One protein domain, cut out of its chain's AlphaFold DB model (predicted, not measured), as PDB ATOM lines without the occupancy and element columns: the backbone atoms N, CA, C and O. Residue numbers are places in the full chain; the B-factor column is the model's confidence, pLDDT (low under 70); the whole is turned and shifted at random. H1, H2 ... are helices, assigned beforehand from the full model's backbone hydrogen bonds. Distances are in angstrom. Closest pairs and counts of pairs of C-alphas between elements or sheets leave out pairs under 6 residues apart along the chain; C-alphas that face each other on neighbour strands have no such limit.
ATOM      1  N   HIS A   2     -31.454  -9.745  28.622       98.06
ATOM      2  CA  HIS A   2     -30.047  -9.371  28.341       98.06
ATOM      3  C   HIS A   2     -29.649  -7.955  28.817       98.06
ATOM      4  O   HIS A   2     -28.640  -7.792  29.500       98.06
ATOM      5  N   ALA A   3     -30.458  -6.928  28.530       97.75
ATOM      6  CA  ALA A   3     -30.188  -5.565  29.006       97.75
ATOM      7  C   ALA A   3     -30.149  -5.461  30.546       97.75
ATOM      8  O   ALA A   3     -29.331  -4.737  31.109       97.75
ATOM      9  N   HIS A   4     -30.988  -6.236  31.235       98.31
ATOM     10  CA  HIS A   4     -31.003  -6.302  32.698       98.31
ATOM     11  C   HIS A   4     -29.753  -6.986  33.256       98.31
ATOM     12  O   HIS A   4     -29.180  -6.534  34.244       98.31
ATOM     13  N   ALA A   5     -29.279  -8.036  32.579       98.44
ATOM     14  CA  ALA A   5     -28.011  -8.678  32.905       98.44
ATOM     15  C   ALA A   5     -26.844  -7.683  32.819       98.44
ATOM     16  O   ALA A   5     -26.024  -7.648  33.733       98.44
ATOM     17  N   LEU A   6     -26.797  -6.820  31.792       98.31
ATOM     18  CA  LEU A   6     -25.774  -5.764  31.686       98.31
ATOM     19  C   LEU A   6     -25.796  -4.829  32.903       98.31
ATOM     20  O   LEU A   6     -24.746  -4.543  33.477       98.31
ATOM     21  N   ALA A   7     -26.985  -4.405  33.341       98.25
ATOM     22  CA  ALA A   7     -27.141  -3.546  34.514       98.25
ATOM     23  C   ALA A   7     -26.720  -4.238  35.827       98.25
ATOM     24  O   ALA A   7     -26.195  -3.592  36.736       98.25
ATOM     25  N   ARG A   8     -26.920  -5.558  35.929       98.31
ATOM     26  CA  ARG A   8     -26.617  -6.360  37.128       98.31
ATOM     27  C   ARG A   8     -25.229  -6.998  37.132       98.31
ATOM     28  O   ARG A   8     -24.799  -7.479  38.180       98.31
ATOM     29  N   PHE A   9     -24.502  -6.966  36.017       98.38
ATOM     30  CA  PHE A   9     -23.246  -7.697  35.846       98.38
ATOM     31  C   PHE A   9     -22.214  -7.379  36.933       98.38
ATOM     32  O   PHE A   9     -21.689  -8.287  37.570       98.38
ATOM     33  N   LYS A  10     -21.992  -6.090  37.226       98.00
ATOM     34  CA  LYS A  10     -21.043  -5.659  38.267       98.00
ATOM     35  C   LYS A  10     -21.382  -6.208  39.658       98.00
ATOM     36  O   LYS A  10     -20.480  -6.429  40.455       98.00
ATOM     37  N   ALA A  11     -22.662  -6.395  39.969       98.06
ATOM     38  CA  ALA A  11     -23.067  -6.984  41.242       98.06
ATOM     39  C   ALA A  11     -22.852  -8.509  41.240       98.06
ATOM     40  O   ALA A  11     -22.402  -9.070  42.234       98.06
ATOM     41  N   ALA A  12     -23.092  -9.168  40.103       98.06
ATOM     42  CA  ALA A  12     -22.903 -10.609  39.950       98.06
ATOM     43  C   ALA A  12     -21.435 -11.056  40.066       98.06
ATOM     44  O   ALA A  12     -21.170 -12.142  40.585       98.06
ATOM     45  N   THR A  13     -20.469 -10.225  39.657       97.81
ATOM     46  CA  THR A  13     -19.034 -10.552  39.773       97.81
ATOM     47  C   THR A  13     -18.537 -10.643  41.218       97.81
ATOM     48  O   THR A  13     -17.460 -11.182  41.454       97.81
ATOM     49  N   ALA A  14     -19.316 -10.188  42.206       97.94
ATOM     50  CA  ALA A  14     -19.004 -10.419  43.616       97.94
ATOM     51  C   ALA A  14     -19.091 -11.907  44.011       97.94
ATOM     52  O   ALA A  14     -18.475 -12.315  44.992       97.94
ATOM     53  N   PHE A  15     -19.842 -12.714  43.253       97.81
ATOM     54  CA  PHE A  15     -20.080 -14.134  43.541       97.81
ATOM     55  C   PHE A  15     -19.308 -15.082  42.614       97.81
ATOM     56  O   PHE A  15     -19.165 -16.261  42.928       97.81
ATOM     57  N   TYR A  16     -18.800 -14.577  41.485       96.94
ATOM     58  CA  TYR A  16     -18.129 -15.368  40.453       96.94
ATOM     59  C   TYR A  16     -16.878 -14.658  39.947       96.94
ATOM     60  O   TYR A  16     -16.929 -13.499  39.538       96.94
ATOM     61  N   VAL A  17     -15.761 -15.384  39.893       96.69
ATOM     62  CA  VAL A  17     -14.530 -14.890  39.269       96.69
ATOM     63  C   VAL A  17     -14.615 -15.121  37.762       96.69
ATOM     64  O   VAL A  17     -14.547 -16.257  37.298       96.69
ATOM     65  N   VAL A  18     -14.766 -14.039  36.998       96.56
ATOM     66  CA  VAL A  18     -14.824 -14.053  35.528       96.56
ATOM     67  C   VAL A  18     -13.952 -12.946  34.937       96.56
ATOM     68  O   VAL A  18     -13.706 -11.928  35.580       96.56
ATOM     69  N   THR A  19     -13.509 -13.127  33.695       96.25
ATOM     70  CA  THR A  19     -12.713 -12.147  32.931       96.25
ATOM     71  C   THR A  19     -13.503 -11.565  31.756       96.25
ATOM     72  O   THR A  19     -12.931 -11.255  30.713       96.25
ATOM     73  N   THR A  20     -14.828 -11.487  31.892       97.31
ATOM     74  CA  THR A  20     -15.745 -11.032  30.841       97.31
ATOM     75  C   THR A  20     -15.439  -9.597  30.424       97.31
ATOM     76  O   THR A  20     -15.344  -8.703  31.264       97.31
ATOM     77  N   ASP A  21     -15.362  -9.364  29.118       97.69
ATOM     78  CA  ASP A  21     -15.202  -8.042  28.529       97.69
ATOM     79  C   ASP A  21     -16.516  -7.605  27.870       97.69
ATOM     80  O   ASP A  21     -16.847  -8.010  26.753       97.69
ATOM     81  N   LEU A  22     -17.276  -6.760  28.572       97.38
ATOM     82  CA  LEU A  22     -18.572  -6.270  28.091       97.38
ATOM     83  C   LEU A  22     -18.461  -5.444  26.800       97.38
ATOM     84  O   LEU A  22     -19.439  -5.353  26.066       97.38
ATOM     85  N   SER A  23     -17.290  -4.868  26.496       97.25
ATOM     86  CA  SER A  23     -17.093  -4.077  25.273       97.25
ATOM     87  C   SER A  23     -17.099  -4.933  24.001       97.25
ATOM     88  O   SER A  23     -17.327  -4.415  22.907       97.25
ATOM     89  N   LYS A  24     -16.885  -6.247  24.141       96.81
ATOM     90  CA  LYS A  24     -16.911  -7.217  23.038       96.81
ATOM     91  C   LYS A  24     -18.308  -7.753  22.744       96.81
ATOM     92  O   LYS A  24     -18.509  -8.376  21.705       96.81
ATOM     93  N   ILE A  25     -19.273  -7.505  23.628       97.31
ATOM     94  CA  ILE A  25     -20.656  -7.924  23.430       97.31
ATOM     95  C   ILE A  25     -21.313  -6.939  22.462       97.31
ATOM     96  O   ILE A  25     -21.301  -5.727  22.686       97.31
ATOM     97  N   LYS A  26     -21.883  -7.454  21.367       95.75
ATOM     98  CA  LYS A  26     -22.622  -6.616  20.418       95.75
ATOM     99  C   LYS A  26     -23.775  -5.895  21.146       95.75
ATOM    100  O   LYS A  26     -24.404  -6.476  22.027       95.75
ATOM    101  N   PRO A  27     -24.054  -4.623  20.830       95.50
ATOM    102  CA  PRO A  27     -25.242  -3.945  21.338       95.50
ATOM    103  C   PRO A  27     -26.532  -4.572  20.791       95.50
ATOM    104  O   PRO A  27     -26.590  -4.921  19.611       95.50
ATOM    105  N   LEU A  28     -27.573  -4.693  21.626       95.00
ATOM    106  CA  LEU A  28     -28.855  -5.296  21.222       95.00
ATOM    107  C   LEU A  28     -29.539  -4.540  20.076       95.00
ATOM    108  O   LEU A  28     -30.130  -5.167  19.213       95.00
ATOM    109  N   ASP A  29     -29.417  -3.214  20.030       95.38
ATOM    110  CA  ASP A  29     -29.978  -2.357  18.976       95.38
ATOM    111  C   ASP A  29     -29.293  -2.533  17.607       95.38
ATOM    112  O   ASP A  29     -29.735  -1.966  16.610       95.38
ATOM    113  N   LYS A  30     -28.214  -3.321  17.545       94.88
ATOM    114  CA  LYS A  30     -27.455  -3.628  16.324       94.88
ATOM    115  C   LYS A  30     -27.579  -5.087  15.884       94.88
ATOM    116  O   LYS A  30     -26.812  -5.520  15.024       94.88
ATOM    117  N   VAL A  31     -28.481  -5.851  16.493       96.19
ATOM    118  CA  VAL A  31     -28.663  -7.286  16.248       96.19
ATOM    119  C   VAL A  31     -30.145  -7.543  15.997       96.19
ATOM    120  O   VAL A  31     -30.979  -7.052  16.751       96.19
ATOM    121  N   SER A  32     -30.477  -8.270  14.929       97.44
ATOM    122  CA  SER A  32     -31.869  -8.652  14.656       97.44
ATOM    123  C   SER A  32     -32.314  -9.808  15.551       97.44
ATOM    124  O   SER A  32     -31.478 -10.523  16.116       97.44
ATOM    125  N   ASP A  33     -33.621 -10.038  15.648       97.50
ATOM    126  CA  ASP A  33     -34.175 -11.110  16.483       97.50
ATOM    127  C   ASP A  33     -33.640 -12.494  16.080       97.50
ATOM    128  O   ASP A  33     -33.266 -13.300  16.934       97.50
ATOM    129  N   GLU A  34     -33.472 -12.744  14.778       97.38
ATOM    130  CA  GLU A  34     -32.931 -14.003  14.249       97.38
ATOM    131  C   GLU A  34     -31.472 -14.240  14.663       97.38
ATOM    132  O   GLU A  34     -30.997 -15.376  14.697       97.38
ATOM    133  N   GLN A  35     -30.748 -13.166  14.983       96.81
ATOM    134  CA  GLN A  35     -29.346 -13.203  15.386       96.81
ATOM    135  C   GLN A  35     -29.166 -13.281  16.907       96.81
ATOM    136  O   GLN A  35     -28.047 -13.504  17.373       96.81
ATOM    137  N   LEU A  36     -30.230 -13.148  17.712       97.38
ATOM    138  CA  LEU A  36     -30.121 -13.183  19.178       97.38
ATOM    139  C   LEU A  36     -29.520 -14.497  19.695       97.38
ATOM    140  O   LEU A  36     -28.760 -14.496  20.667       97.38
ATOM    141  N   GLY A  37     -29.787 -15.618  19.017       95.75
ATOM    142  CA  GLY A  37     -29.210 -16.919  19.362       95.75
ATOM    143  C   GLY A  37     -27.677 -16.965  19.277       95.75
ATOM    144  O   GLY A  37     -27.051 -17.788  19.949       95.75
ATOM    145  N   ASP A  38     -27.043 -16.074  18.510       96.62
ATOM    146  CA  ASP A  38     -25.586 -16.044  18.370       96.62
ATOM    147  C   ASP A  38     -24.872 -15.548  19.633       96.62
ATOM    148  O   ASP A  38     -23.729 -15.944  19.869       96.62
ATOM    149  N   TYR A  39     -25.543 -14.797  20.517       97.56
ATOM    150  CA  TYR A  39     -24.984 -14.458  21.834       97.56
ATOM    151  C   TYR A  39     -24.673 -15.706  22.669       97.56
ATOM    152  O   TYR A  39     -23.722 -15.713  23.444       97.56
ATOM    153  N   LEU A  40     -25.415 -16.803  22.482       96.75
ATOM    154  CA  LEU A  40     -25.164 -18.058  23.197       96.75
ATOM    155  C   LEU A  40     -23.928 -18.812  22.684       96.75
ATOM    156  O   LEU A  40     -23.575 -19.848  23.253       96.75
ATOM    157  N   LYS A  41     -23.264 -18.302  21.640       95.50
ATOM    158  CA  LYS A  41     -21.998 -18.808  21.089       95.50
ATOM    159  C   LYS A  41     -20.806 -17.890  21.399       95.50
ATOM    160  O   LYS A  41     -19.678 -18.298  21.148       95.50
ATOM    161  N   ASP A  42     -21.042 -16.688  21.928       96.56
ATOM    162  CA  ASP A  42     -20.004 -15.723  22.309       96.56
ATOM    163  C   ASP A  42     -19.606 -15.897  23.782       96.56
ATOM    164  O   ASP A  42     -20.464 -15.912  24.664       96.56
ATOM    165  N   ASP A  43     -18.310 -16.006  24.072       97.62
ATOM    166  CA  ASP A  43     -17.826 -16.269  25.433       97.62
ATOM    167  C   ASP A  43     -18.207 -15.169  26.438       97.62
ATOM    168  O   ASP A  43     -18.565 -15.471  27.581       97.62
ATOM    169  N   ASN A  44     -18.180 -13.897  26.027       98.19
ATOM    170  CA  ASN A  44     -18.478 -12.776  26.918       98.19
ATOM    171  C   ASN A  44     -19.977 -12.704  27.212       98.19
ATOM    172  O   ASN A  44     -20.384 -12.564  28.365       98.19
ATOM    173  N   ALA A  45     -20.806 -12.855  26.181       97.88
ATOM    174  CA  ALA A  45     -22.255 -12.854  26.338       97.88
ATOM    175  C   ALA A  45     -22.754 -14.083  27.113       97.88
ATOM    176  O   ALA A  45     -23.641 -13.963  27.964       97.88
ATOM    177  N   ARG A  46     -22.133 -15.252  26.903       97.88
ATOM    178  CA  ARG A  46     -22.400 -16.452  27.706       97.88
ATOM    179  C   ARG A  46     -22.089 -16.214  29.178       97.88
ATOM    180  O   ARG A  46     -22.930 -16.536  30.011       97.88
ATOM    181  N   GLN A  47     -20.930 -15.643  29.513       98.38
ATOM    182  CA  GLN A  47     -20.581 -15.350  30.909       98.38
ATOM    183  C   GLN A  47     -21.512 -14.308  31.539       98.38
ATOM    184  O   GLN A  47     -21.956 -14.512  32.668       98.38
ATOM    185  N   LEU A  48     -21.857 -13.245  30.802       98.56
ATOM    186  CA  LEU A  48     -22.825 -12.230  31.227       98.56
ATOM    187  C   LEU A  48     -24.141 -12.867  31.684       98.56
ATOM    188  O   LEU A  48     -24.589 -12.615  32.802       98.56
ATOM    189  N   LEU A  49     -24.756 -13.700  30.841       98.31
ATOM    190  CA  LEU A  49     -26.013 -14.373  31.178       98.31
ATOM    191  C   LEU A  49     -25.820 -15.426  32.278       98.31
ATOM    192  O   LEU A  49     -26.642 -15.525  33.186       98.31
ATOM    193  N   HIS A  50     -24.720 -16.181  32.226       98.38
ATOM    194  CA  HIS A  50     -24.447 -17.276  33.152       98.38
ATOM    195  C   HIS A  50     -24.377 -16.826  34.610       98.38
ATOM    196  O   HIS A  50     -24.989 -17.467  35.453       98.38
ATOM    197  N   ILE A  51     -23.671 -15.735  34.923       98.44
ATOM    198  CA  ILE A  51     -23.485 -15.320  36.324       98.44
ATOM    199  C   ILE A  51     -24.631 -14.447  36.850       98.44
ATOM    200  O   ILE A  51     -24.787 -14.285  38.057       98.44
ATOM    201  N   THR A  52     -25.446 -13.875  35.959       98.75
ATOM    202  CA  THR A  52     -26.548 -12.969  36.330       98.75
ATOM    203  C   THR A  52     -27.883 -13.684  36.549       98.75
ATOM    204  O   THR A  52     -28.863 -13.028  36.904       98.75
ATOM    205  N   TYR A  53     -27.935 -15.014  36.404       98.25
ATOM    206  CA  TYR A  53     -29.160 -15.817  36.531       98.25
ATOM    207  C   TYR A  53     -29.944 -15.544  37.825       98.25
ATOM    208  O   TYR A  53     -31.167 -15.460  37.786       98.25
ATOM    209  N   GLY A  54     -29.260 -15.335  38.958       98.38
ATOM    210  CA  GLY A  54     -29.909 -15.010  40.230       98.38
ATOM    211  C   GLY A  54     -30.725 -13.718  40.160       98.38
ATOM    212  O   GLY A  54     -31.886 -13.710  40.553       98.38
ATOM    213  N   TYR A  55     -30.161 -12.653  39.586       98.50
ATOM    214  CA  TYR A  55     -30.877 -11.387  39.397       98.50
ATOM    215  C   TYR A  55     -31.997 -11.511  38.367       98.50
ATOM    216  O   TYR A  55     -33.079 -10.975  38.572       98.50
ATOM    217  N   LEU A  56     -31.769 -12.250  37.278       98.56
ATOM    218  CA  LEU A  56     -32.795 -12.478  36.259       98.56
ATOM    219  C   LEU A  56     -34.006 -13.246  36.815       98.56
ATOM    220  O   LEU A  56     -35.131 -12.984  36.404       98.56
ATOM    221  N   LEU A  57     -33.795 -14.165  37.758       98.56
ATOM    222  CA  LEU A  57     -34.867 -14.978  38.338       98.56
ATOM    223  C   LEU A  57     -35.508 -14.373  39.593       98.56
ATOM    224  O   LEU A  57     -36.588 -14.820  39.972       98.56
ATOM    225  N   GLN A  58     -34.858 -13.417  40.263       98.44
ATOM    226  CA  GLN A  58     -35.311 -12.927  41.573       98.44
ATOM    227  C   GLN A  58     -35.627 -11.439  41.625       98.44
ATOM    228  O   GLN A  58     -36.319 -11.020  42.554       98.44
ATOM    229  N   ASP A  59     -35.151 -10.640  40.670       98.50
ATOM    230  CA  ASP A  59     -35.508  -9.229  40.648       98.50
ATOM    231  C   ASP A  59     -37.001  -9.054  40.375       98.50
ATOM    232  O   ASP A  59     -37.611  -9.768  39.571       98.50
ATOM    233  N   LYS A  60     -37.573  -8.081  41.079       98.62
ATOM    234  CA  LYS A  60     -38.996  -7.773  41.081       98.62
ATOM    235  C   LYS A  60     -39.233  -6.314  40.721       98.62
ATOM    236  O   LYS A  60     -38.338  -5.486  40.903       98.62
TER     237      LYS A  60
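This is residues 2 to 60 of the 102 residues of an uncharacterized protein of Planctomycetes bacterium ADurb.Bin401 (UniProt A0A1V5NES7). H1 crosses the longer, kinked H3 at about a right angle, and H2 makes a corner with the beginning of H3. A long loop, residues 13 to 32, leads from H1 to H2. The printed part has 59 residues, with three named helices in the order H1, H2, H3 and no named strand: all helix. It is compact, with a radius of gyration of the C-alphas of 11.3 A and spans of 31 by 27 by 15 A.

H1, residues 2 to 12, begins at C-alpha 2 (-30.047, -9.371, 28.341) and is 13.7 A long. H2, residues 33 to 41, is 15.1 A long. H3, residues 43 to 58, is 24.0 A long, has a kink of 48 degrees near residue 52 and ends at C-alpha 58 (-35.311, -12.927, 41.573).

H1 and H3 touch, about perpendicular at 84 degrees; their closest C-alphas, of Ala 12 and Thr 52, are 5.7 A apart. H2 and H3 only just touch, only at the corner, with 3 pairs of C-alphas within 8 A, the closest Tyr 39 and Ala 45 at 5.5 A. H1 and H2 are apart. O i to N i+4 pairs are within hydrogen-bond range in 5 of 7 for H1, 8 of 12 for H3 and 0 of 5 for H2, where 5 of 6 O i to N i+3 pairs are.

The C-alphas of Ala 14 and Glu 34, the two farthest apart, are 32.7 A apart. The printed part has no cut; the link from H1 to H2 is long, and no printed residue is under 70 in pLDDT.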